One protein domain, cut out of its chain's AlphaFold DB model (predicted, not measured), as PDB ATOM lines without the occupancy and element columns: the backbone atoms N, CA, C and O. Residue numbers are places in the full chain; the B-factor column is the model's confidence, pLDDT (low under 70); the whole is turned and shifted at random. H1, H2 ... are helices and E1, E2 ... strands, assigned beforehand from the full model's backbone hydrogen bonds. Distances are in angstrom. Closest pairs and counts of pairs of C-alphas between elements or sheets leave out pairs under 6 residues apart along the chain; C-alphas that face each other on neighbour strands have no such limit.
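This is residues 316 to 500 of the 500 residues of an uncharacterized protein of Coraliomargarita sp. CAG:312 (UniProt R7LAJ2). The chain is wound in stacked turns into a two-layered body, two sheets face to face with their strands crossed, and a single helix, H1, sticks out from it as a long arm. The strands from E4 to E13 go by turns to one sheet and the other, and the hairpin E14 and E15 closes one edge of the larger, strongly twisted sheet. The printed part has 185 residues, with fifteen named strands, E1 to E15, followed by one named helix, H1; the class is mixed, helices and strands. The larger sheet runs E1, E4, E6, E8, E10, E12, E15, E14 and is mixed, and the other runs E2, E5, E7, E9, E11, E13, all parallel. The whole is loose, with a radius of gyration of the C-alphas of 19.8 A, and spans 75 by 36 by 35 A, the arm making the length.

The larger sheet holds E1, residues 316 to 320, from C-alpha 316 at (33.995, -41.928, 34.351); E4, 340 to 344; E6, 356 to 363, 15.8 A long; E8, 377 to 385, 22.2 A; E10, 400 to 405, 15.0 A; E12, 434 to 438; E14, 459 to 462; and E15, 469 to 472. The other holds E2, 324 to 327; E5, 347 to 350; E7, 370 to 374; E9, 390 to 395, 16.5 A; E11, 423 to 427; and E13, 448 to 450. E3 is residues 335 to 337. H1, residues 479 to 498, is 28.5 A long and ends with C-alpha 498 at (-33.930, -42.083, 58.350).

In the larger sheet E6 and E8 are parallel, with N 363 and O 384 2.8 A apart, within hydrogen-bond range. E6 bends by 75 degrees at residue 359 and E8 by 68 degrees at residue 381. E12 and E15 are antiparallel, with N 469 and O 436 at 2.8 A; E14 and E15 are a hairpin, with N 470 and O 461 at 2.8 A. In the other sheet E7 and E9 are parallel, with N 394 and O 372 at 2.8 A. The two sheets make a sandwich, their strands at 57 degrees; the closest C-alphas of E4 and E7, Leu 343 and Ser 370, are 5.9 A apart. E3 pairs with no named strand and runs on into E4 at 85 degrees. H1, with every O i to N i+4 pair within hydrogen-bond range, is on neither sheet.

Residues 479 to 500 stand free; the body without them spans 39 by 33 by 29 A. The C-alphas farthest apart, Gly 412 and Lys 500, are 76.3 A apart. The printed part has no cut, and its one long link is E10 to E11, 17 residues. Mean pLDDT of the printed part is 88.1; residues 355, 410 to 415, 478 to 482, 484 and 497 to 500 are under 70.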
ATOM      1  N   ASN A 316      35.430 -42.162  34.314       84.56
ATOM      2  CA  ASN A 316      33.995 -41.928  34.351       84.56
ATOM      3  C   ASN A 316      33.397 -41.762  32.956       84.56
ATOM      4  O   ASN A 316      34.086 -41.439  31.980       84.56
ATOM      5  N   VAL A 317      32.083 -41.953  32.911       92.56
ATOM      6  CA  VAL A 317      31.217 -41.536  31.810       92.56
ATOM      7  C   VAL A 317      30.602 -40.191  32.181       92.56
ATOM      8  O   VAL A 317      29.952 -40.087  33.217       92.56
ATOM      9  N   GLN A 318      30.792 -39.163  31.357       93.94
ATOM     10  CA  GLN A 318      30.154 -37.860  31.536       93.94
ATOM     11  C   GLN A 318      28.927 -37.755  30.633       93.94
ATOM     12  O   GLN A 318      29.044 -37.871  29.413       93.94
ATOM     13  N   VAL A 319      27.762 -37.497  31.223       97.06
ATOM     14  CA  VAL A 319      26.511 -37.268  30.493       97.06
ATOM     15  C   VAL A 319      26.124 -35.806  30.659       97.06
ATOM     16  O   VAL A 319      25.763 -35.368  31.751       97.06
ATOM     17  N   PHE A 320      26.254 -35.045  29.579       96.75
ATOM     18  CA  PHE A 320      26.010 -33.607  29.557       96.75
ATOM     19  C   PHE A 320      24.546 -33.294  29.267       96.75
ATOM     20  O   PHE A 320      23.787 -34.144  28.798       96.75
ATOM     21  N   ARG A 321      24.157 -32.040  29.498       95.62
ATOM     22  CA  ARG A 321      22.837 -31.515  29.152       95.62
ATOM     23  C   ARG A 321      22.464 -31.818  27.699       95.62
ATOM     24  O   ARG A 321      23.192 -31.468  26.775       95.62
ATOM     25  N   GLY A 322      21.294 -32.427  27.515       93.50
ATOM     26  CA  GLY A 322      20.796 -32.887  26.213       93.50
ATOM     27  C   GLY A 322      21.288 -34.281  25.809       93.50
ATOM     28  O   GLY A 322      20.703 -34.879  24.911       93.50
ATOM     29  N   GLY A 323      22.300 -34.816  26.498       98.19
ATOM     30  CA  GLY A 323      22.789 -36.175  26.318       98.19
ATOM     31  C   GLY A 323      21.996 -37.209  27.119       98.19
ATOM     32  O   GLY A 323      21.464 -36.915  28.194       98.19
ATOM     33  N   THR A 324      21.926 -38.436  26.600       98.62
ATOM     34  CA  THR A 324      21.255 -39.579  27.241       98.62
ATOM     35  C   THR A 324      22.132 -40.828  27.203       98.62
ATOM     36  O   THR A 324      22.693 -41.168  26.163       98.62
ATOM     37  N   PHE A 325      22.205 -41.541  28.325       97.75
ATOM     38  CA  PHE A 325      22.783 -42.881  28.417       97.75
ATOM     39  C   PHE A 325      21.677 -43.866  28.826       97.75
ATOM     40  O   PHE A 325      21.186 -43.797  29.949       97.75
ATOM     41  N   ASP A 326      21.246 -44.744  27.917       96.56
ATOM     42  CA  ASP A 326      20.151 -45.705  28.125       96.56
ATOM     43  C   ASP A 326      20.693 -47.134  28.237       96.56
ATOM     44  O   ASP A 326      21.402 -47.616  27.352       96.56
ATOM     45  N   ILE A 327      20.376 -47.806  29.345       94.25
ATOM     46  CA  ILE A 327      20.885 -49.128  29.699       94.25
ATOM     47  C   ILE A 327      19.733 -50.121  29.799       94.25
ATOM     48  O   ILE A 327      18.928 -50.095  30.731       94.25
ATOM     49  N   SER A 328      19.717 -51.063  28.860       92.44
ATOM     50  CA  SER A 328      18.830 -52.229  28.861       92.44
ATOM     51  C   SER A 328      19.532 -53.530  29.252       92.44
ATOM     52  O   SER A 328      18.883 -54.575  29.264       92.44
ATOM     53  N   SER A 329      20.845 -53.503  29.503       83.19
ATOM     54  CA  SER A 329      21.644 -54.721  29.681       83.19
ATOM     55  C   SER A 329      21.319 -55.465  30.971       83.19
ATOM     56  O   SER A 329      21.267 -54.872  32.034       83.19
ATOM     57  N   THR A 330      21.086 -56.774  30.887       78.12
ATOM     58  CA  THR A 330      20.538 -57.565  32.014       78.12
ATOM     59  C   THR A 330      21.572 -58.363  32.805       78.12
ATOM     60  O   THR A 330      21.227 -58.981  33.808       78.12
ATOM     61  N   GLY A 331      22.837 -58.364  32.383       72.38
ATOM     62  CA  GLY A 331      23.913 -58.979  33.159       72.38
ATOM     63  C   GLY A 331      24.344 -58.089  34.324       72.38
ATOM     64  O   GLY A 331      24.487 -56.877  34.144       72.38
ATOM     65  N   LYS A 332      24.617 -58.688  35.487       73.31
ATOM     66  CA  LYS A 332      25.291 -58.002  36.597       73.31
ATOM     67  C   LYS A 332      26.596 -57.372  36.116       73.31
ATOM     68  O   LYS A 332      27.391 -58.055  35.469       73.31
ATOM     69  N   ASP A 333      26.792 -56.086  36.406       72.50
ATOM     70  CA  ASP A 333      27.963 -55.298  35.980       72.50
ATOM     71  C   ASP A 333      28.243 -55.382  34.465       72.50
ATOM     72  O   ASP A 333      29.377 -55.241  33.999       72.50
ATOM     73  N   SER A 334      27.195 -55.612  33.667       82.38
ATOM     74  CA  SER A 334      27.272 -55.570  32.205       82.38
ATOM     75  C   SER A 334      27.704 -54.197  31.694       82.38
ATOM     76  O   SER A 334      28.313 -54.108  30.631       82.38
ATOM     77  N   VAL A 335      27.452 -53.139  32.468       88.25
ATOM     78  CA  VAL A 335      28.055 -51.819  32.299       88.25
ATOM     79  C   VAL A 335      28.915 -51.528  33.524       88.25
ATOM     80  O   VAL A 335      28.452 -51.001  34.528       88.25
ATOM     81  N   TYR A 336      30.200 -51.856  33.436       87.44
ATOM     82  CA  TYR A 336      31.148 -51.609  34.518       87.44
ATOM     83  C   TYR A 336      31.949 -50.330  34.263       87.44
ATOM     84  O   TYR A 336      32.682 -50.233  33.268       87.44
ATOM     85  N   VAL A 337      31.845 -49.374  35.191       86.00
ATOM     86  CA  VAL A 337      32.551 -48.085  35.153       86.00
ATOM     87  C   VAL A 337      33.262 -47.837  36.480       86.00
ATOM     88  O   VAL A 337      32.620 -47.615  37.497       86.00
ATOM     89  N   ASP A 338      34.595 -47.844  36.465       79.50
ATOM     90  CA  ASP A 338      35.405 -47.846  37.693       79.50
ATOM     91  C   ASP A 338      35.316 -46.551  38.545       79.50
ATOM     92  O   ASP A 338      35.270 -46.646  39.766       79.50
ATOM     93  N   ASP A 339      35.255 -45.340  37.952       81.31
ATOM     94  CA  ASP A 339      35.070 -44.076  38.727       81.31
ATOM     95  C   ASP A 339      33.591 -43.689  38.886       81.31
ATOM     96  O   ASP A 339      33.243 -42.993  39.835       81.31
ATOM     97  N   GLY A 340      32.713 -44.107  37.972       88.38
ATOM     98  CA  GLY A 340      31.282 -43.792  38.029       88.38
ATOM     99  C   GLY A 340      30.706 -43.034  36.831       88.38
ATOM    100  O   GLY A 340      31.390 -42.751  35.845       88.38
ATOM    101  N   PHE A 341      29.431 -42.661  36.935       92.00
ATOM    102  CA  PHE A 341      28.756 -41.754  35.997       92.00
ATOM    103  C   PHE A 341      28.766 -40.334  36.550       92.00
ATOM    104  O   PHE A 341      28.442 -40.130  37.712       92.00
ATOM    105  N   ARG A 342      29.102 -39.340  35.729       92.12
ATOM    106  CA  ARG A 342      28.965 -37.918  36.059       92.12
ATOM    107  C   ARG A 342      27.816 -37.332  35.258       92.12
ATOM    108  O   ARG A 342      27.949 -37.154  34.046       92.12
ATOM    109  N   LEU A 343      26.709 -37.027  35.920       95.31
ATOM    110  CA  LEU A 343      25.583 -36.335  35.305       95.31
ATOM    111  C   LEU A 343      25.795 -34.826  35.448       95.31
ATOM    112  O   LEU A 343      25.906 -34.293  36.550       95.31
ATOM    113  N   ILE A 344      25.905 -34.151  34.307       94.56
ATOM    114  CA  ILE A 344      26.121 -32.707  34.181       94.56
ATOM    115  C   ILE A 344      24.903 -32.153  33.431       94.56
ATOM    116  O   ILE A 344      24.992 -31.763  32.265       94.56
ATOM    117  N   GLY A 345      23.732 -32.230  34.072       95.19
ATOM    118  CA  GLY A 345      22.426 -31.922  33.471       95.19
ATOM    119  C   GLY A 345      21.931 -32.952  32.449       95.19
ATOM    120  O   GLY A 345      20.995 -32.681  31.696       95.19
ATOM    121  N   GLY A 346      22.607 -34.099  32.359       97.19
ATOM    122  CA  GLY A 346      22.289 -35.187  31.438       97.19
ATOM    123  C   GLY A 346      21.286 -36.193  31.998       97.19
ATOM    124  O   GLY A 346      20.858 -36.102  33.152       97.19
ATOM    125  N   LYS A 347      20.934 -37.178  31.163       98.00
ATOM    126  CA  LYS A 347      19.936 -38.205  31.475       98.00
ATOM    127  C   LYS A 347      20.528 -39.616  31.501       98.00
ATOM    128  O   LYS A 347      21.177 -40.035  30.544       98.00
ATOM    129  N   LEU A 348      20.233 -40.371  32.553       96.94
ATOM    130  CA  LEU A 348      20.502 -41.806  32.659       96.94
ATOM    131  C   LEU A 348      19.172 -42.573  32.633       96.94
ATOM    132  O   LEU A 348      18.230 -42.189  33.316       96.94
ATOM    133  N   VAL A 349      19.075 -43.644  31.848       96.44
ATOM    134  CA  VAL A 349      17.882 -44.506  31.788       96.44
ATOM    135  C   VAL A 349      18.273 -45.926  32.159       96.44
ATOM    136  O   VAL A 349      19.169 -46.498  31.542       96.44
ATOM    137  N   LEU A 350      17.598 -46.497  33.155       93.88
ATOM    138  CA  LEU A 350      17.886 -47.820  33.703       93.88
ATOM    139  C   LEU A 350      16.674 -48.729  33.511       93.88
ATOM    140  O   LEU A 350      15.617 -48.519  34.102       93.88
ATOM    141  N   ARG A 351      16.827 -49.749  32.662       91.62
ATOM    142  CA  ARG A 351      15.765 -50.711  32.306       91.62
ATOM    143  C   ARG A 351      16.076 -52.138  32.757       91.62
ATOM    144  O   ARG A 351      15.512 -53.089  32.228       91.62
ATOM    145  N   SER A 352      17.023 -52.295  33.675       83.94
ATOM    146  CA  SER A 352      17.546 -53.589  34.116       83.94
ATOM    147  C   SER A 352      17.930 -53.551  35.590       83.94
ATOM    148  O   SER A 352      18.211 -52.476  36.119       83.94
ATOM    149  N   GLU A 353      17.932 -54.718  36.236       76.69
ATOM    150  CA  GLU A 353      17.975 -54.801  37.698       76.69
ATOM    151  C   GLU A 353      19.386 -54.611  38.300       76.69
ATOM    152  O   GLU A 353      19.531 -54.078  39.391       76.69
ATOM    153  N   GLU A 354      20.466 -54.931  37.572       72.88
ATOM    154  CA  GLU A 354      21.827 -54.953  38.157       72.88
ATOM    155  C   GLU A 354      22.932 -54.373  37.251       72.88
ATOM    156  O   GLU A 354      24.118 -54.671  37.423       72.88
ATOM    157  N   ALA A 355      22.588 -53.553  36.254       69.31
ATOM    158  CA  ALA A 355      23.586 -53.099  35.282       69.31
ATOM    159  C   ALA A 355      24.658 -52.156  35.854       69.31
ATOM    160  O   ALA A 355      25.714 -52.035  35.238       69.31
ATOM    161  N   LEU A 356      24.399 -51.497  36.994       82.06
ATOM    162  CA  LEU A 356      25.264 -50.469  37.587       82.06
ATOM    163  C   LEU A 356      25.692 -50.754  39.035       82.06
ATOM    164  O   LEU A 356      26.220 -49.843  39.672       82.06
ATOM    165  N   ALA A 357      25.515 -51.975  39.547       75.94
ATOM    166  CA  ALA A 357      25.617 -52.287  40.977       75.94
ATOM    167  C   ALA A 357      26.870 -51.704  41.667       75.94
ATOM    168  O   ALA A 357      26.769 -51.121  42.739       75.94
ATOM    169  N   SER A 358      28.048 -51.741  41.032       78.56
ATOM    170  CA  SER A 358      29.286 -51.207  41.629       78.56
ATOM    171  C   SER A 358      29.550 -49.701  41.426       78.56
ATOM    172  O   SER A 358      30.663 -49.237  41.685       78.56
ATOM    173  N   THR A 359      28.596 -48.930  40.901       87.75
ATOM    174  CA  THR A 359      28.874 -47.636  40.252       87.75
ATOM    175  C   THR A 359      28.352 -46.441  41.049       87.75
ATOM    176  O   THR A 359      27.174 -46.387  41.391       87.75
ATOM    177  N   VAL A 360      29.209 -45.443  41.304       90.69
ATOM    178  CA  VAL A 360      28.802 -44.157  41.912       90.69
ATOM    179  C   VAL A 360      28.229 -43.223  40.844       90.69
ATOM    180  O   VAL A 360      28.773 -43.126  39.739       90.69
ATOM    181  N   ILE A 361      27.159 -42.503  41.178       93.81
ATOM    182  CA  ILE A 361      26.560 -41.471  40.326       93.81
ATOM    183  C   ILE A 361      26.876 -40.091  40.918       93.81
ATOM    184  O   ILE A 361      26.320 -39.684  41.933       93.81
ATOM    185  N   TRP A 362      27.769 -39.358  40.260       92.69
ATOM    186  CA  TRP A 362      28.188 -38.004  40.616       92.69
ATOM    187  C   TRP A 362      27.309 -36.960  39.926       92.69
ATOM    188  O   TRP A 362      27.087 -37.035  38.715       92.69
ATOM    189  N   LEU A 363      26.884 -35.939  40.662       93.50
ATOM    190  CA  LEU A 363      25.943 -34.926  40.193       93.50
ATOM    191  C   LEU A 363      26.593 -33.547  40.190       93.50
ATOM    192  O   LEU A 363      27.026 -33.044  41.225       93.50
ATOM    193  N   TYR A 364      26.648 -32.918  39.019       89.38
ATOM    194  CA  TYR A 364      27.318 -31.638  38.801       89.38
ATOM    195  C   TYR A 364      26.330 -30.524  38.457       89.38
ATOM    196  O   TYR A 364      25.508 -30.664  37.553       89.38
ATOM    197  N   SER A 365      26.476 -29.375  39.118       85.00
ATOM    198  CA  SER A 365      25.590 -28.213  38.947       85.00
ATOM    199  C   SER A 365      25.733 -27.474  37.610       85.00
ATOM    200  O   SER A 365      24.814 -26.788  37.168       85.00
ATOM    201  N   SER A 366      26.859 -27.630  36.908       78.88
ATOM    202  CA  SER A 366      27.194 -26.833  35.718       78.88
ATOM    203  C   SER A 366      26.346 -27.114  34.465       78.88
ATOM    204  O   SER A 366      26.503 -26.414  33.464       78.88
ATOM    205  N   GLY A 367      25.444 -28.101  34.498       76.69
ATOM    206  CA  GLY A 367      24.594 -28.482  33.365       76.69
ATOM    207  C   GLY A 367      23.092 -28.256  33.550       76.69
ATOM    208  O   GLY A 367      22.334 -28.503  32.612       76.69
ATOM    209  N   GLY A 368      22.654 -27.771  34.714       88.25
ATOM    210  CA  GLY A 368      21.246 -27.791  35.121       88.25
ATOM    211  C   GLY A 368      20.830 -29.137  35.726       88.25
ATOM    212  O   GLY A 368      21.679 -29.966  36.054       88.25
ATOM    213  N   THR A 369      19.523 -29.343  35.876       94.69
ATOM    214  CA  THR A 369      18.946 -30.528  36.523       94.69
ATOM    215  C   THR A 369      19.294 -31.813  35.769       94.69
ATOM    216  O   THR A 369      19.042 -31.929  34.569       94.69
ATOM    217  N   SER A 370      19.872 -32.782  36.478       97.88
ATOM    218  CA  SER A 370      20.144 -34.126  35.957       97.88
ATOM    219  C   SER A 370      18.932 -35.035  36.155       97.88
ATOM    220  O   SER A 370      18.113 -34.802  37.045       97.88
ATOM    221  N   THR A 371      18.801 -36.083  35.342       98.19
ATOM    222  CA  THR A 371      17.642 -36.987  35.413       98.19
ATOM    223  C   THR A 371      18.050 -38.453  35.384       98.19
ATOM    224  O   THR A 371      18.908 -38.847  34.594       98.19
ATOM    225  N   ILE A 372      17.391 -39.265  36.207       98.06
ATOM    226  CA  ILE A 372      17.449 -40.725  36.162       98.06
ATOM    227  C   ILE A 372      16.035 -41.256  35.928       98.06
ATOM    228  O   ILE A 372      15.139 -40.986  36.723       98.06
ATOM    229  N   ASP A 373      15.841 -42.036  34.868       97.62
ATOM    230  CA  ASP A 373      14.587 -42.748  34.615       97.62
ATOM    231  C   ASP A 373      14.750 -44.226  34.955       97.62
ATOM    232  O   ASP A 373      15.589 -44.918  34.374       97.62
ATOM    233  N   LEU A 374      13.906 -44.717  35.857       96.25
ATOM    234  CA  LEU A 374      13.884 -46.108  36.294       96.25
ATOM    235  C   LEU A 374      12.703 -46.824  35.637       96.25
ATOM    236  O   LEU A 374      11.568 -46.374  35.768       96.25
ATOM    237  N   TYR A 375      12.974 -47.926  34.943       93.44
ATOM    238  CA  TYR A 375      11.985 -48.835  34.339       93.44
ATOM    239  C   TYR A 375      12.125 -50.280  34.857       93.44
ATOM    240  O   TYR A 375      11.506 -51.196  34.322       93.44
ATOM    241  N   ALA A 376      12.994 -50.494  35.845       91.44
ATOM    242  CA  ALA A 376      13.234 -51.763  36.525       91.44
ATOM    243  C   ALA A 376      13.779 -51.488  37.937       91.44
ATOM    244  O   ALA A 376      14.086 -50.336  38.264       91.44
ATOM    245  N   ALA A 377      13.936 -52.536  38.747       89.88
ATOM    246  CA  ALA A 377      14.547 -52.462  40.070       89.88
ATOM    247  C   ALA A 377      16.069 -52.293  39.973       89.88
ATOM    248  O   ALA A 377      16.804 -53.262  40.097       89.88
ATOM    249  N   ALA A 378      16.539 -51.082  39.686       91.12
ATOM    250  CA  ALA A 378      17.945 -50.814  39.423       91.12
ATOM    251  C   ALA A 378      18.787 -50.791  40.707       91.12
ATOM    252  O   ALA A 378      18.340 -50.305  41.745       91.12
ATOM    253  N   HIS A 379      20.043 -51.219  40.596       90.69
ATOM    254  CA  HIS A 379      21.050 -51.127  41.655       90.69
ATOM    255  C   HIS A 379      22.225 -50.247  41.213       90.69
ATOM    256  O   HIS A 379      22.749 -50.406  40.106       90.69
ATOM    257  N   ALA A 380      22.637 -49.321  42.075       91.56
ATOM    258  CA  ALA A 380      23.870 -48.546  41.955       91.56
ATOM    259  C   ALA A 380      24.576 -48.472  43.317       91.56
ATOM    260  O   ALA A 380      24.006 -48.847  44.331       91.56
ATOM    261  N   LYS A 381      25.804 -47.957  43.373       91.56
ATOM    262  CA  LYS A 381      26.525 -47.873  44.648       91.56
ATOM    263  C   LYS A 381      25.987 -46.758  45.545       91.56
ATOM    264  O   LYS A 381      25.657 -47.013  46.693       91.56
ATOM    265  N   ALA A 382      25.972 -45.525  45.036       93.81
ATOM    266  CA  ALA A 382      25.585 -44.333  45.791       93.81
ATOM    267  C   ALA A 382      25.430 -43.104  44.888       93.81
ATOM    268  O   ALA A 382      25.961 -43.073  43.767       93.81
ATOM    269  N   PHE A 383      24.792 -42.057  45.414       95.12
ATOM    270  CA  PHE A 383      24.869 -40.707  44.855       95.12
ATOM    271  C   PHE A 383      26.044 -39.913  45.433       95.12
ATOM    272  O   PHE A 383      26.544 -40.191  46.518       95.12
ATOM    273  N   SER A 384      26.481 -38.882  44.717       93.38
ATOM    274  CA  SER A 384      27.400 -37.883  45.259       93.38
ATOM    275  C   SER A 384      27.093 -36.513  44.668       93.38
ATOM    276  O   SER A 384      27.098 -36.343  43.445       93.38
ATOM    277  N   PHE A 385      26.800 -35.546  45.534       92.62
ATOM    278  CA  PHE A 385      26.264 -34.244  45.150       92.62
ATOM    279  C   PHE A 385      27.355 -33.176  45.157       92.62
ATOM    280  O   PHE A 385      28.212 -33.140  46.033       92.62
ATOM    281  N   THR A 386      27.324 -32.271  44.185       90.44
ATOM    282  CA  THR A 386      28.101 -31.024  44.247       90.44
ATOM    283  C   THR A 386      27.192 -29.852  44.604       90.44
ATOM    284  O   THR A 386      25.979 -29.914  44.381       90.44
ATOM    285  N   ASP A 387      27.767 -28.764  45.122       89.19
ATOM    286  CA  ASP A 387      27.032 -27.531  45.415       89.19
ATOM    287  C   ASP A 387      26.226 -27.061  44.187       89.19
ATOM    288  O   ASP A 387      26.765 -26.865  43.089       89.19
ATOM    289  N   GLY A 388      24.923 -26.858  44.384       88.94
ATOM    290  CA  GLY A 388      23.960 -26.443  43.364       88.94
ATOM    291  C   GLY A 388      23.469 -27.569  42.453       88.94
ATOM    292  O   GLY A 388      22.840 -27.279  41.437       88.94
ATOM    293  N   SER A 389      23.817 -28.832  42.723       92.62
ATOM    294  CA  SER A 389      23.353 -29.950  41.900       92.62
ATOM    295  C   SER A 389      21.897 -30.299  42.201       92.62
ATOM    296  O   SER A 389      21.460 -30.337  43.350       92.62
ATOM    297  N   GLU A 390      21.148 -30.574  41.139       95.12
ATOM    298  CA  GLU A 390      19.753 -30.992  41.217       95.12
ATOM    299  C   GLU A 390      19.591 -32.317  40.475       95.12
ATOM    300  O   GLU A 390      20.052 -32.462  39.334       95.12
ATOM    301  N   LEU A 391      18.916 -33.271  41.109       97.75
ATOM    302  CA  LEU A 391      18.592 -34.568  40.530       97.75
ATOM    303  C   LEU A 391      17.083 -34.806  40.568       97.75
ATOM    304  O   LEU A 391      16.449 -34.668  41.609       97.75
ATOM    305  N   VAL A 392      16.532 -35.239  39.437       98.44
ATOM    306  CA  VAL A 392      15.184 -35.805  39.339       98.44
ATOM    307  C   VAL A 392      15.291 -37.309  39.103       98.44
ATOM    308  O   VAL A 392      15.930 -37.736  38.141       98.44
ATOM    309  N   VAL A 393      14.643 -38.110  39.945       98.44
ATOM    310  CA  VAL A 393      14.505 -39.561  39.759       98.44
ATOM    311  C   VAL A 393      13.052 -39.880  39.421       98.44
ATOM    312  O   VAL A 393      12.154 -39.633  40.224       98.44
ATOM    313  N   ASN A 394      12.822 -40.427  38.228       98.25
ATOM    314  CA  ASN A 394      11.504 -40.839  37.755       98.25
ATOM    315  C   ASN A 394      11.310 -42.343  37.981       98.25
ATOM    316  O   ASN A 394      11.962 -43.162  37.325       98.25
ATOM    317  N   PHE A 395      10.383 -42.702  38.868       97.12
ATOM    318  CA  PHE A 395       9.971 -44.085  39.109       97.12
ATOM    319  C   PHE A 395       8.852 -44.454  38.123       97.12
ATOM    320  O   PHE A 395       7.678 -44.185  38.368       97.12
ATOM    321  N   ASN A 396       9.204 -45.004  36.957       95.25
ATOM    322  CA  ASN A 396       8.204 -45.488  35.995       95.25
ATOM    323  C   ASN A 396       7.689 -46.879  36.404       95.25
ATOM    324  O   ASN A 396       8.155 -47.452  37.387       95.25
ATOM    325  N   ASP A 397       6.740 -47.442  35.651       88.69
ATOM    326  CA  ASP A 397       6.168 -48.768  35.924       88.69
ATOM    327  C   ASP A 397       7.258 -49.835  36.144       88.69
ATOM    328  O   ASP A 397       8.065 -50.111  35.254       88.69
ATOM    329  N   GLY A 398       7.277 -50.437  37.339       82.50
ATOM    330  CA  GLY A 398       8.274 -51.440  37.743       82.50
ATOM    331  C   GLY A 398       9.632 -50.876  38.186       82.50
ATOM    332  O   GLY A 398      10.543 -51.649  38.474       82.50
ATOM    333  N   GLY A 399       9.780 -49.552  38.244       92.75
ATOM    334  CA  GLY A 399      10.987 -48.861  38.680       92.75
ATOM    335  C   GLY A 399      11.137 -48.822  40.200       92.75
ATOM    336  O   GLY A 399      10.254 -48.344  40.910       92.75
ATOM    337  N   SER A 400      12.292 -49.257  40.692       94.12
ATOM    338  CA  SER A 400      12.763 -49.016  42.061       94.12
ATOM    339  C   SER A 400      14.279 -48.827  42.047       94.12
ATOM    340  O   SER A 400      14.931 -49.098  41.034       94.12
ATOM    341  N   LEU A 401      14.833 -48.302  43.137       94.69
ATOM    342  CA  LEU A 401      16.259 -48.029  43.259       94.69
ATOM    343  C   LEU A 401      16.812 -48.623  44.549       94.69
ATOM    344  O   LEU A 401      16.314 -48.333  45.635       94.69
ATOM    345  N   TRP A 402      17.874 -49.398  44.400       94.25
ATOM    346  CA  TRP A 402      18.689 -49.925  45.484       94.25
ATOM    347  C   TRP A 402      20.055 -49.252  45.445       94.25
ATOM    348  O   TRP A 402      20.633 -49.091  44.363       94.25
ATOM    349  N   LEU A 403      20.558 -48.851  46.612       94.75
ATOM    350  CA  LEU A 403      21.900 -48.303  46.781       94.75
ATOM    351  C   LEU A 403      22.646 -49.016  47.913       94.75
ATOM    352  O   LEU A 403      22.064 -49.306  48.952       94.75
ATOM    353  N   ASP A 404      23.950 -49.229  47.762       93.81
ATOM    354  CA  ASP A 404      24.788 -49.701  48.880       93.81
ATOM    355  C   ASP A 404      24.867 -48.622  49.986       93.81
ATOM    356  O   ASP A 404      24.866 -48.888  51.189       93.81
ATOM    357  N   GLU A 405      24.925 -47.355  49.584       93.69
ATOM    358  CA  GLU A 405      24.892 -46.208  50.486       93.69
ATOM    359  C   GLU A 405      24.108 -45.071  49.833       93.69
ATOM    360  O   GLU A 405      24.202 -44.871  48.622       93.69
ATOM    361  N   PHE A 406      23.335 -44.302  50.603       95.50
ATOM    362  CA  PHE A 406      22.578 -43.189  50.024       95.50
ATOM    363  C   PHE A 406      23.493 -42.162  49.338       95.50
ATOM    364  O   PHE A 406      23.314 -41.858  48.153       95.50
ATOM    365  N   THR A 407      24.506 -41.667  50.060       94.31
ATOM    366  CA  THR A 407      25.496 -40.729  49.528       94.31
ATOM    367  C   THR A 407      26.924 -41.115  49.882       94.31
ATOM    368  O   THR A 407      27.196 -41.665  50.941       94.31
ATOM    369  N   VAL A 408      27.867 -40.777  49.001       90.12
ATOM    370  CA  VAL A 408      29.307 -40.909  49.255       90.12
ATOM    371  C   VAL A 408      30.020 -39.583  49.032       90.12
ATOM    372  O   VAL A 408      29.788 -38.874  48.051       90.12
ATOM    373  N   GLU A 409      30.964 -39.271  49.914       81.50
ATOM    374  CA  GLU A 409      31.939 -38.205  49.695       81.50
ATOM    375  C   GLU A 409      33.121 -38.723  48.875       81.50
ATOM    376  O   GLU A 409      33.633 -39.821  49.118       81.50
ATOM    377  N   ARG A 410      33.660 -37.898  47.970       68.94
ATOM    378  CA  ARG A 410      35.044 -38.105  47.518       68.94
ATOM    379  C   ARG A 410      35.933 -37.133  48.266       68.94
ATOM    380  O   ARG A 410      35.784 -35.917  48.147       68.94
ATOM    381  N   GLY A 411      36.922 -37.690  48.961       57.22
ATOM    382  CA  GLY A 411      37.957 -36.924  49.649       57.22
ATOM    383  C   GLY A 411      38.482 -35.753  48.808       57.22
ATOM    384  O   GLY A 411      38.655 -35.865  47.591       57.22
ATOM    385  N   GLY A 412      38.704 -34.616  49.470       60.81
ATOM    386  CA  GLY A 412      39.110 -33.358  48.834       60.81
ATOM    387  C   GLY A 412      38.000 -32.309  48.679       60.81
ATOM    388  O   GLY A 412      38.283 -31.257  48.114       60.81
ATOM    389  N   GLY A 413      36.779 -32.562  49.174       60.91
ATOM    390  CA  GLY A 413      35.725 -31.546  49.359       60.91
ATOM    391  C   GLY A 413      35.021 -31.061  48.087       60.91
ATOM    392  O   GLY A 413      34.503 -29.951  48.064       60.91
ATOM    393  N   TRP A 414      35.049 -31.849  47.009       63.41
ATOM    394  CA  TRP A 414      34.460 -31.469  45.714       63.41
ATOM    395  C   TRP A 414      33.115 -32.148  45.430       63.41
ATOM    396  O   TRP A 414      32.413 -31.679  44.542       63.41
ATOM    397  N   ALA A 415      32.770 -33.231  46.135       68.44
ATOM    398  CA  ALA A 415      31.474 -33.900  46.060       68.44
ATOM    399  C   ALA A 415      31.137 -34.520  47.427       68.44
ATOM    400  O   ALA A 415      31.998 -35.167  48.037       68.44
ATOM    401  N   ASN A 416      29.913 -34.270  47.887       81.62
ATOM    402  CA  ASN A 416      29.462 -34.345  49.271       81.62
ATOM    403  C   ASN A 416      28.161 -35.164  49.408       81.62
ATOM    404  O   ASN A 416      27.602 -35.671  48.427       81.62
ATOM    405  N   ASN A 417      27.708 -35.280  50.654       89.56
ATOM    406  CA  ASN A 417      26.377 -35.726  51.057       89.56
ATOM    407  C   ASN A 417      25.260 -34.823  50.494       89.56
ATOM    408  O   ASN A 417      25.526 -33.768  49.914       89.56
ATOM    409  N   LEU A 418      24.001 -35.236  50.661       92.94
ATOM    410  CA  LEU A 418      22.860 -34.377  50.349       92.94
ATOM    411  C   LEU A 418      22.784 -33.272  51.410       92.94
ATOM    412  O   LEU A 418      22.525 -33.559  52.575       92.94
ATOM    413  N   ASP A 419      23.023 -32.021  51.020       90.69
ATOM    414  CA  ASP A 419      23.038 -30.871  51.926       90.69
ATOM    415  C   ASP A 419      22.141 -29.727  51.430       90.69
ATOM    416  O   ASP A 419      21.459 -29.818  50.408       90.69
ATOM    417  N   GLU A 420      22.172 -28.604  52.146       90.62
ATOM    418  CA  GLU A 420      21.360 -27.421  51.865       90.62
ATOM    419  C   GLU A 420      21.547 -26.784  50.479       90.62
ATOM    420  O   GLU A 420      20.751 -25.920  50.088       90.62
ATOM    421  N   LYS A 421      22.586 -27.186  49.742       90.69
ATOM    422  CA  LYS A 421      22.947 -26.664  48.424       90.69
ATOM    423  C   LYS A 421      22.593 -27.623  47.294       90.69
ATOM    424  O   LYS A 421      22.827 -27.268  46.141       90.69
ATOM    425  N   ALA A 422      22.063 -28.802  47.589       93.06
ATOM    426  CA  ALA A 422      21.638 -29.777  46.598       93.06
ATOM    427  C   ALA A 422      20.152 -30.122  46.762       93.06
ATOM    428  O   ALA A 422      19.534 -29.851  47.792       93.06
ATOM    429  N   MET A 423      19.558 -30.692  45.714       94.75
ATOM    430  CA  MET A 423      18.143 -31.063  45.713       94.75
ATOM    431  C   MET A 423      17.916 -32.409  45.033       94.75
ATOM    432  O   MET A 423      18.463 -32.676  43.957       94.75
ATOM    433  N   LEU A 424      17.051 -33.223  45.639       97.69
ATOM    434  CA  LEU A 424      16.568 -34.480  45.083       97.69
ATOM    435  C   LEU A 424      15.046 -34.433  44.933       97.69
ATOM    436  O   LEU A 424      14.315 -34.293  45.908       97.69
ATOM    437  N   THR A 425      14.563 -34.609  43.711       98.25
ATOM    438  CA  THR A 425      13.133 -34.701  43.412       98.25
ATOM    439  C   THR A 425      12.792 -36.115  42.966       98.25
ATOM    440  O   THR A 425      13.394 -36.640  42.029       98.25
ATOM    441  N   LEU A 426      11.805 -36.730  43.610       98.38
ATOM    442  CA  LEU A 426      11.303 -38.064  43.303       98.38
ATOM    443  C   LEU A 426       9.932 -37.939  42.627       98.38
ATOM    444  O   LEU A 426       8.976 -37.425  43.208       98.38
ATOM    445  N   VAL A 427       9.829 -38.411  41.388       98.12
ATOM    446  CA  VAL A 427       8.609 -38.340  40.570       98.12
ATOM    447  C   VAL A 427       7.959 -39.717  40.506       98.12
ATOM    448  O   VAL A 427       8.652 -40.712  40.293       98.12
ATOM    449  N   ASN A 428       6.630 -39.765  40.671       96.19
ATOM    450  CA  ASN A 428       5.838 -41.000  40.805       96.19
ATOM    451  C   ASN A 428       6.306 -41.899  41.960       96.19
ATOM    452  O   ASN A 428       6.163 -43.121  41.928       96.19
ATOM    453  N   TYR A 429       6.888 -41.288  42.989       96.62
ATOM    454  CA  TYR A 429       7.359 -42.005  44.156       96.62
ATOM    455  C   TYR A 429       6.194 -42.563  44.975       96.62
ATOM    456  O   TYR A 429       5.186 -41.895  45.201       96.62
ATOM    457  N   SER A 430       6.378 -43.768  45.495       95.00
ATOM    458  CA  SER A 430       5.598 -44.306  46.603       95.00
ATOM    459  C   SER A 430       6.571 -44.846  47.643       95.00
ATOM    460  O   SER A 430       7.715 -45.165  47.314       95.00
ATOM    461  N   ASN A 431       6.141 -44.914  48.905       95.88
ATOM    462  CA  ASN A 431       6.981 -45.478  49.960       95.88
ATOM    463  C   ASN A 431       7.492 -46.866  49.548       95.88
ATOM    464  O   ASN A 431       6.757 -47.632  48.923       95.88
ATOM    465  N   TYR A 432       8.725 -47.183  49.950       94.69
ATOM    466  CA  TYR A 432       9.394 -48.454  49.649       94.69
ATOM    467  C   TYR A 432       9.822 -48.640  48.178       94.69
ATOM    468  O   TYR A 432       9.924 -49.767  47.701       94.69
ATOM    469  N   LEU A 433      10.093 -47.548  47.449       96.12
ATOM    470  CA  LEU A 433      10.721 -47.614  46.118       96.12
ATOM    471  C   LEU A 433      12.214 -47.259  46.110       96.12
ATOM    472  O   LEU A 433      12.883 -47.532  45.115       96.12
ATOM    473  N   LEU A 434      12.737 -46.677  47.193       97.06
ATOM    474  CA  LEU A 434      14.162 -46.392  47.363       97.06
ATOM    475  C   LEU A 434      14.683 -47.083  48.627       97.06
ATOM    476  O   LEU A 434      14.241 -46.760  49.735       97.06
ATOM    477  N   HIS A 435      15.594 -48.036  48.438       96.75
ATOM    478  CA  HIS A 435      16.266 -48.796  49.493       96.75
ATOM    479  C   HIS A 435      17.754 -48.463  49.527       96.75
ATOM    480  O   HIS A 435      18.365 -48.247  48.476       96.75
ATOM    481  N   VAL A 436      18.322 -48.430  50.731       96.94
ATOM    482  CA  VAL A 436      19.760 -48.281  50.949       96.94
ATOM    483  C   VAL A 436      20.268 -49.280  51.992       96.94
ATOM    484  O   VAL A 436      19.612 -49.485  53.016       96.94
ATOM    485  N   ASP A 437      21.459 -49.854  51.805       96.12
ATOM    486  CA  ASP A 437      22.078 -50.685  52.856       96.12
ATOM    487  C   ASP A 437      22.579 -49.822  54.026       96.12
ATOM    488  O   ASP A 437      22.549 -50.240  55.188       96.12
ATOM    489  N   SER A 438      23.018 -48.597  53.730       94.69
ATOM    490  CA  SER A 438      23.508 -47.627  54.709       94.69
ATOM    491  C   SER A 438      23.254 -46.176  54.283       94.69
ATOM    492  O   SER A 438      22.981 -45.876  53.122       94.69
ATOM    493  N   PHE A 439      23.309 -45.254  55.239       94.06
ATOM    494  CA  PHE A 439      23.176 -43.818  55.001       94.06
ATOM    495  C   PHE A 439      23.990 -43.040  56.033       94.06
ATOM    496  O   PHE A 439      24.431 -43.601  57.044       94.06
ATOM    497  N   ARG A 440      24.159 -41.741  55.794       90.06
ATOM    498  CA  ARG A 440      24.903 -40.843  56.672       90.06
ATOM    499  C   ARG A 440      23.931 -39.944  57.428       90.06
ATOM    500  O   ARG A 440      22.951 -39.469  56.863       90.06
ATOM    501  N   GLU A 441      24.175 -39.720  58.717       89.00
ATOM    502  CA  GLU A 441      23.292 -38.872  59.539       89.00
ATOM    503  C   GLU A 441      23.330 -37.403  59.095       89.00
ATOM    504  O   GLU A 441      22.406 -36.645  59.383       89.00
ATOM    505  N   GLU A 442      24.386 -37.004  58.384       90.00
ATOM    506  CA  GLU A 442      24.550 -35.666  57.829       90.00
ATOM    507  C   GLU A 442      23.715 -35.411  56.564       90.00
ATOM    508  O   GLU A 442      23.657 -34.268  56.114       90.00
ATOM    509  N   ASP A 443      23.091 -36.432  55.963       93.06
ATOM    510  CA  ASP A 443      22.201 -36.244  54.812       93.06
ATOM    511  C   ASP A 443      20.933 -35.466  55.222       93.06
ATOM    512  O   ASP A 443      20.110 -35.930  56.016       93.06
ATOM    513  N   ASP A 444      20.740 -34.281  54.639       94.50
ATOM    514  CA  ASP A 444      19.576 -33.425  54.876       94.50
ATOM    515  C   ASP A 444      18.366 -33.917  54.064       94.50
ATOM    516  O   ASP A 444      18.091 -33.462  52.951       94.50
ATOM    517  N   LEU A 445      17.596 -34.847  54.639       96.25
ATOM    518  CA  LEU A 445      16.386 -35.393  54.007       96.25
ATOM    519  C   LEU A 445      15.285 -34.345  53.769       96.25
ATOM    520  O   LEU A 445      14.360 -34.610  52.998       96.25
ATOM    521  N   SER A 446      15.380 -33.143  54.360       94.81
ATOM    522  CA  SER A 446      14.460 -32.042  54.035       94.81
ATOM    523  C   SER A 446      14.623 -31.539  52.595       94.81
ATOM    524  O   SER A 446      13.751 -30.842  52.082       94.81
ATOM    525  N   ARG A 447      15.706 -31.943  51.917       96.00
ATOM    526  CA  ARG A 447      16.011 -31.639  50.510       96.00
ATOM    527  C   ARG A 447      15.462 -32.654  49.519       96.00
ATOM    528  O   ARG A 447      15.778 -32.573  48.329       96.00
ATOM    529  N   ILE A 448      14.649 -33.594  49.999       97.62
ATOM    530  CA  ILE A 448      13.943 -34.563  49.170       97.62
ATOM    531  C   ILE A 448      12.499 -34.104  48.968       97.62
ATOM    532  O   ILE A 448      11.744 -33.930  49.924       97.62
ATOM    533  N   PHE A 449      12.102 -33.964  47.706       97.00
ATOM    534  CA  PHE A 449      10.768 -33.525  47.313       97.00
ATOM    535  C   PHE A 449      10.059 -34.615  46.514       97.00
ATOM    536  O   PHE A 449      10.629 -35.168  45.577       97.00
ATOM    537  N   ALA A 450       8.801 -34.895  46.844       96.88
ATOM    538  CA  ALA A 450       7.945 -35.781  46.061       96.88
ATOM    539  C   ALA A 450       6.494 -35.300  46.121       96.88
ATOM    540  O   ALA A 450       6.012 -34.876  47.173       96.88
ATOM    541  N   GLU A 451       5.784 -35.377  44.998       93.44
ATOM    542  CA  GLU A 451       4.354 -35.066  44.964       93.44
ATOM    543  C   GLU A 451       3.561 -36.067  45.824       93.44
ATOM    544  O   GLU A 451       3.843 -37.262  45.818       93.44
ATOM    545  N   GLY A 452       2.566 -35.576  46.572       91.44
ATOM    546  CA  GLY A 452       1.733 -36.411  47.446       91.44
ATOM    547  C   GLY A 452       2.317 -36.682  48.839       91.44
ATOM    548  O   GLY A 452       1.708 -37.421  49.610       91.44
ATOM    549  N   PHE A 453       3.445 -36.063  49.198       94.69
ATOM    550  CA  PHE A 453       4.083 -36.188  50.513       94.69
ATOM    551  C   PHE A 453       4.224 -34.832  51.212       94.69
ATOM    552  O   PHE A 453       4.321 -33.788  50.567       94.69
ATOM    553  N   GLU A 454       4.212 -34.840  52.545       93.50
ATOM    554  CA  GLU A 454       4.458 -33.644  53.353       93.50
ATOM    555  C   GLU A 454       5.938 -33.232  53.252       93.50
ATOM    556  O   GLU A 454       6.834 -34.074  53.360       93.50
ATOM    557  N   GLU A 455       6.199 -31.940  53.044       89.62
ATOM    558  CA  GLU A 455       7.557 -31.397  52.932       89.62
ATOM    559  C   GLU A 455       8.359 -31.652  54.218       89.62
ATOM    560  O   GLU A 455       7.863 -31.446  55.325       89.62
ATOM    561  N   GLY A 456       9.595 -32.143  54.081       90.62
ATOM    562  CA  GLY A 456      10.453 -32.483  55.221       90.62
ATOM    563  C   GLY A 456      10.030 -33.726  56.016       90.62
ATOM    564  O   GLY A 456      10.611 -33.994  57.064       90.62
ATOM    565  N   SER A 457       9.043 -34.500  55.547       94.94
ATOM    566  CA  SER A 457       8.554 -35.692  56.264       94.94
ATOM    567  C   SER A 457       9.351 -36.979  56.011       94.94
ATOM    568  O   SER A 457       9.073 -38.007  56.638       94.94
ATOM    569  N   PHE A 458      10.312 -36.946  55.085       97.56
ATOM    570  CA  PHE A 458      11.110 -38.111  54.720       97.56
ATOM    571  C   PHE A 458      12.027 -38.566  55.856       97.56
ATOM    572  O   PHE A 458      12.681 -37.765  56.522       97.56
ATOM    573  N   ARG A 459      12.085 -39.883  56.056       97.00
ATOM    574  CA  ARG A 459      12.942 -40.555  57.035       97.00
ATOM    575  C   ARG A 459      13.365 -41.931  56.529       97.00
ATOM    576  O   ARG A 459      12.687 -42.520  55.688       97.00
ATOM    577  N   TRP A 460      14.427 -42.465  57.117       97.25
ATOM    578  CA  TRP A 460      14.837 -43.854  56.928       97.25
ATOM    579  C   TRP A 460      14.072 -44.780  57.875       97.25
ATOM    580  O   TRP A 460      14.034 -44.557  59.087       97.25
ATOM    581  N   GLU A 461      13.466 -45.832  57.331       96.88
ATOM    582  CA  GLU A 461      12.770 -46.876  58.084       96.88
ATOM    583  C   GLU A 461      13.460 -48.222  57.848       96.88
ATOM    584  O   GLU A 461      13.688 -48.610  56.708       96.88
ATOM    585  N   ALA A 462      13.832 -48.928  58.918       96.69
ATOM    586  CA  ALA A 462      14.605 -50.163  58.801       96.69
ATOM    587  C   ALA A 462      13.831 -51.260  58.049       96.69
ATOM    588  O   ALA A 462      12.698 -51.594  58.411       96.69
ATOM    589  N   ASP A 463      14.469 -51.879  57.057       94.88
ATOM    590  CA  ASP A 463      13.945 -53.077  56.410       94.88
ATOM    591  C   ASP A 463      14.222 -54.299  57.294       94.88
ATOM    592  O   ASP A 463      15.319 -54.856  57.341       94.88
ATOM    593  N   THR A 464      13.188 -54.738  58.007       89.31
ATOM    594  CA  THR A 464      13.263 -55.914  58.888       89.31
ATOM    595  C   THR A 464      13.324 -57.257  58.147       89.31
ATOM    596  O   THR A 464      13.537 -58.284  58.792       89.31
ATOM    597  N   VAL A 465      13.137 -57.270  56.822       88.38
ATOM    598  CA  VAL A 465      13.134 -58.475  55.980       88.38
ATOM    599  C   VAL A 465      14.486 -58.673  55.301       88.38
ATOM    600  O   VAL A 465      15.063 -59.753  55.428       88.38
ATOM    601  N   ASN A 466      14.996 -57.653  54.607       84.19
ATOM    602  CA  ASN A 466      16.229 -57.767  53.812       84.19
ATOM    603  C   ASN A 466      17.458 -57.124  54.476       84.19
ATOM    604  O   ASN A 466      18.575 -57.330  54.007       84.19
ATOM    605  N   GLY A 467      17.278 -56.397  55.585       90.25
ATOM    606  CA  GLY A 467      18.306 -55.504  56.122       90.25
ATOM    607  C   GLY A 467      18.371 -54.183  55.345       90.25
ATOM    608  O   GLY A 467      17.762 -54.046  54.288       90.25
ATOM    609  N   GLY A 468      19.075 -53.189  55.890       95.75
ATOM    610  CA  GLY A 468      19.116 -51.836  55.324       95.75
ATOM    611  C   GLY A 468      17.886 -50.996  55.685       95.75
ATOM    612  O   GLY A 468      17.252 -51.214  56.726       95.75
ATOM    613  N   TYR A 469      17.569 -50.010  54.847       97.88
ATOM    614  CA  TYR A 469      16.588 -48.966  55.135       97.88
ATOM    615  C   TYR A 469      15.805 -48.542  53.891       97.88
ATOM    616  O   TYR A 469      16.368 -48.310  52.826       97.88
ATOM    617  N   TRP A 470      14.500 -48.355  54.056       97.75
ATOM    618  CA  TRP A 470      13.617 -47.756  53.062       97.75
ATOM    619  C   TRP A 470      13.438 -46.265  53.324       97.75
ATOM    620  O   TRP A 470      13.266 -45.844  54.472       97.75
ATOM    621  N   LEU A 471      13.396 -45.464  52.262       97.94
ATOM    622  CA  LEU A 471      12.968 -44.072  52.360       97.94
ATOM    623  C   LEU A 471      11.439 -44.016  52.510       97.94
ATOM    624  O   LEU A 471      10.692 -44.545  51.685       97.94
ATOM    625  N   VAL A 472      10.940 -43.368  53.558       97.31
ATOM    626  CA  VAL A 472       9.500 -43.288  53.841       97.31
ATOM    627  C   VAL A 472       9.117 -41.851  54.161       97.31
ATOM    628  O   VAL A 472       9.735 -41.215  55.011       97.31
ATOM    629  N   GLY A 473       8.074 -41.345  53.503       94.81
ATOM    630  CA  GLY A 473       7.470 -40.040  53.783       94.81
ATOM    631  C   GLY A 473       6.057 -40.164  54.357       94.81
ATOM    632  O   GLY A 473       5.397 -41.207  54.239       94.81
ATOM    633  N   THR A 474       5.571 -39.084  54.967       94.38
ATOM    634  CA  THR A 474       4.168 -38.962  55.383       94.38
ATOM    635  C   THR A 474       3.330 -38.578  54.166       94.38
ATOM    636  O   THR A 474       3.418 -37.458  53.669       94.38
ATOM    637  N   ALA A 475       2.522 -39.518  53.672       88.25
ATOM    638  CA  ALA A 475       1.642 -39.272  52.535       88.25
ATOM    639  C   ALA A 475       0.537 -38.268  52.905       88.25
ATOM    640  O   ALA A 475      -0.155 -38.430  53.915       88.25
ATOM    641  N   VAL A 476       0.340 -37.256  52.063       83.50
ATOM    642  CA  VAL A 476      -0.789 -36.329  52.154       83.50
ATOM    643  C   VAL A 476      -1.986 -36.999  51.480       83.50
ATOM    644  O   VAL A 476      -1.898 -37.349  50.302       83.50
ATOM    645  N   PRO A 477      -3.115 -37.201  52.185       72.75
ATOM    646  CA  PRO A 477      -4.281 -37.840  51.592       72.75
ATOM    647  C   PRO A 477      -4.745 -37.096  50.340       72.75
ATOM    648  O   PRO A 477      -4.957 -35.881  50.381       72.75
ATOM    649  N   GLU A 478      -4.968 -37.823  49.245       69.00
ATOM    650  CA  GLU A 478      -5.520 -37.214  48.038       69.00
ATOM    651  C   GLU A 478      -6.874 -36.546  48.343       69.00
ATOM    652  O   GLU A 478      -7.699 -37.120  49.069       69.00
ATOM    653  N   PRO A 479      -7.181 -35.373  47.753       68.69
ATOM    654  CA  PRO A 479      -8.459 -34.695  47.967       68.69
ATOM    655  C   PRO A 479      -9.679 -35.592  47.710       68.69
ATOM    656  O   PRO A 479     -10.688 -35.479  48.406       68.69
ATOM    657  N   ALA A 480      -9.582 -36.524  46.755       64.44
ATOM    658  CA  ALA A 480     -10.625 -37.505  46.461       64.44
ATOM    659  C   ALA A 480     -10.801 -38.541  47.584       64.44
ATOM    660  O   ALA A 480     -11.935 -38.886  47.922       64.44
ATOM    661  N   ALA A 481      -9.712 -38.993  48.212       64.06
ATOM    662  CA  ALA A 481      -9.766 -39.893  49.362       64.06
ATOM    663  C   ALA A 481     -10.444 -39.200  50.554       64.06
ATOM    664  O   ALA A 481     -11.381 -39.750  51.138       64.06
ATOM    665  N   VAL A 482     -10.075 -37.947  50.836       68.94
ATOM    666  CA  VAL A 482     -10.719 -37.131  51.879       68.94
ATOM    667  C   VAL A 482     -12.203 -36.903  51.566       68.94
ATOM    668  O   VAL A 482     -13.061 -37.099  52.430       68.94
ATOM    669  N   ALA A 483     -12.531 -36.559  50.319       70.44
ATOM    670  CA  ALA A 483     -13.909 -36.369  49.875       70.44
ATOM    671  C   ALA A 483     -14.740 -37.660  49.954       70.44
ATOM    672  O   ALA A 483     -15.912 -37.605  50.321       70.44
ATOM    673  N   SER A 484     -14.151 -38.822  49.662       64.62
ATOM    674  CA  SER A 484     -14.829 -40.120  49.741       64.62
ATOM    675  C   SER A 484     -15.165 -40.511  51.182       64.62
ATOM    676  O   SER A 484     -16.284 -40.947  51.451       64.62
ATOM    677  N   VAL A 485     -14.250 -40.264  52.127       70.94
ATOM    678  CA  VAL A 485     -14.482 -40.484  53.559       70.94
ATOM    679  C   VAL A 485     -15.584 -39.552  54.057       70.94
ATOM    680  O   VAL A 485     -16.537 -40.009  54.687       70.94
ATOM    681  N   LEU A 486     -15.522 -38.262  53.714       76.12
ATOM    682  CA  LEU A 486     -16.568 -37.296  54.068       76.12
ATOM    683  C   LEU A 486     -17.921 -37.641  53.425       76.12
ATOM    684  O   LEU A 486     -18.958 -37.533  54.080       76.12
ATOM    685  N   GLY A 487     -17.923 -38.113  52.178       71.69
ATOM    686  CA  GLY A 487     -19.114 -38.588  51.474       71.69
ATOM    687  C   GLY A 487     -19.730 -39.828  52.124       71.69
ATOM    688  O   GLY A 487     -20.944 -39.876  52.331       71.69
ATOM    689  N   ALA A 488     -18.909 -40.801  52.527       75.12
ATOM    690  CA  ALA A 488     -19.350 -41.993  53.248       75.12
ATOM    691  C   ALA A 488     -19.917 -41.645  54.636       75.12
ATOM    692  O   ALA A 488     -20.982 -42.143  55.009       75.12
ATOM    693  N   PHE A 489     -19.274 -40.731  55.371       76.12
ATOM    694  CA  PHE A 489     -19.794 -40.211  56.639       76.12
ATOM    695  C   PHE A 489     -21.130 -39.482  56.461       76.12
ATOM    696  O   PHE A 489     -22.059 -39.706  57.240       76.12
ATOM    697  N   ALA A 490     -21.263 -38.651  55.425       78.94
ATOM    698  CA  ALA A 490     -22.521 -37.983  55.107       78.94
ATOM    699  C   ALA A 490     -23.636 -38.994  54.789       78.94
ATOM    700  O   ALA A 490     -24.768 -38.832  55.253       78.94
ATOM    701  N   PHE A 491     -23.314 -40.073  54.068       76.25
ATOM    702  CA  PHE A 491     -24.259 -41.145  53.758       76.25
ATOM    703  C   PHE A 491     -24.689 -41.918  55.013       76.25
ATOM    704  O   PHE A 491     -25.883 -42.142  55.221       76.25
ATOM    705  N   ALA A 492     -23.745 -42.259  55.895       75.56
ATOM    706  CA  ALA A 492     -24.025 -42.917  57.170       75.56
ATOM    707  C   ALA A 492     -24.898 -42.044  58.092       75.56
ATOM    708  O   ALA A 492     -25.858 -42.533  58.691       75.56
ATOM    709  N   LEU A 493     -24.629 -40.736  58.155       79.25
ATOM    710  CA  LEU A 493     -25.428 -39.785  58.932       79.25
ATOM    711  C   LEU A 493     -26.849 -39.631  58.361       79.25
ATOM    712  O   LEU A 493     -27.822 -39.565  59.118       79.25
ATOM    713  N   ALA A 494     -26.985 -39.598  57.033       77.62
ATOM    714  CA  ALA A 494     -28.278 -39.553  56.355       77.62
ATOM    715  C   ALA A 494     -29.092 -40.841  56.577       77.62
ATOM    716  O   ALA A 494     -30.296 -40.767  56.828       77.62
ATOM    717  N   ALA A 495     -28.444 -42.008  56.544       76.44
ATOM    718  CA  ALA A 495     -29.071 -43.291  56.848       76.44
ATOM    719  C   ALA A 495     -29.531 -43.371  58.314       76.44
ATOM    720  O   ALA A 495     -30.673 -43.739  58.578       76.44
ATOM    721  N   TYR A 496     -28.696 -42.938  59.266       75.75
ATOM    722  CA  TYR A 496     -29.059 -42.883  60.686       75.75
ATOM    723  C   TYR A 496     -30.250 -41.951  60.958       75.75
ATOM    724  O   TYR A 496     -31.139 -42.296  61.734       75.75
ATOM    725  N   ARG A 497     -30.325 -40.793  60.285       69.75
ATOM    726  CA  ARG A 497     -31.477 -39.876  60.390       69.75
ATOM    727  C   ARG A 497     -32.784 -40.442  59.830       69.75
ATOM    728  O   ARG A 497     -33.829 -39.962  60.240       69.75
ATOM    729  N   ARG A 498     -32.739 -41.405  58.902       68.75
ATOM    730  CA  ARG A 498     -33.930 -42.083  58.350       68.75
ATOM    731  C   ARG A 498     -34.416 -43.267  59.193       68.75
ATOM    732  O   ARG A 498     -35.509 -43.759  58.943       68.75
ATOM    733  N   LEU A 499     -33.592 -43.753  60.122       63.19
ATOM    734  CA  LEU A 499     -33.912 -44.857  61.036       63.19
ATOM    735  C   LEU A 499     -34.407 -44.372  62.414       63.19
ATOM    736  O   LEU A 499     -34.765 -45.196  63.254       63.19
ATOM    737  N   LYS A 500     -34.420 -43.053  62.640       50.09
ATOM    738  CA  LYS A 500     -35.217 -42.374  63.669       50.09
ATOM    739  C   LYS A 500     -36.487 -41.829  63.037       50.09
ATOM    740  O   LYS A 500     -37.468 -41.683  63.796       50.09
TER     741      LYS A 500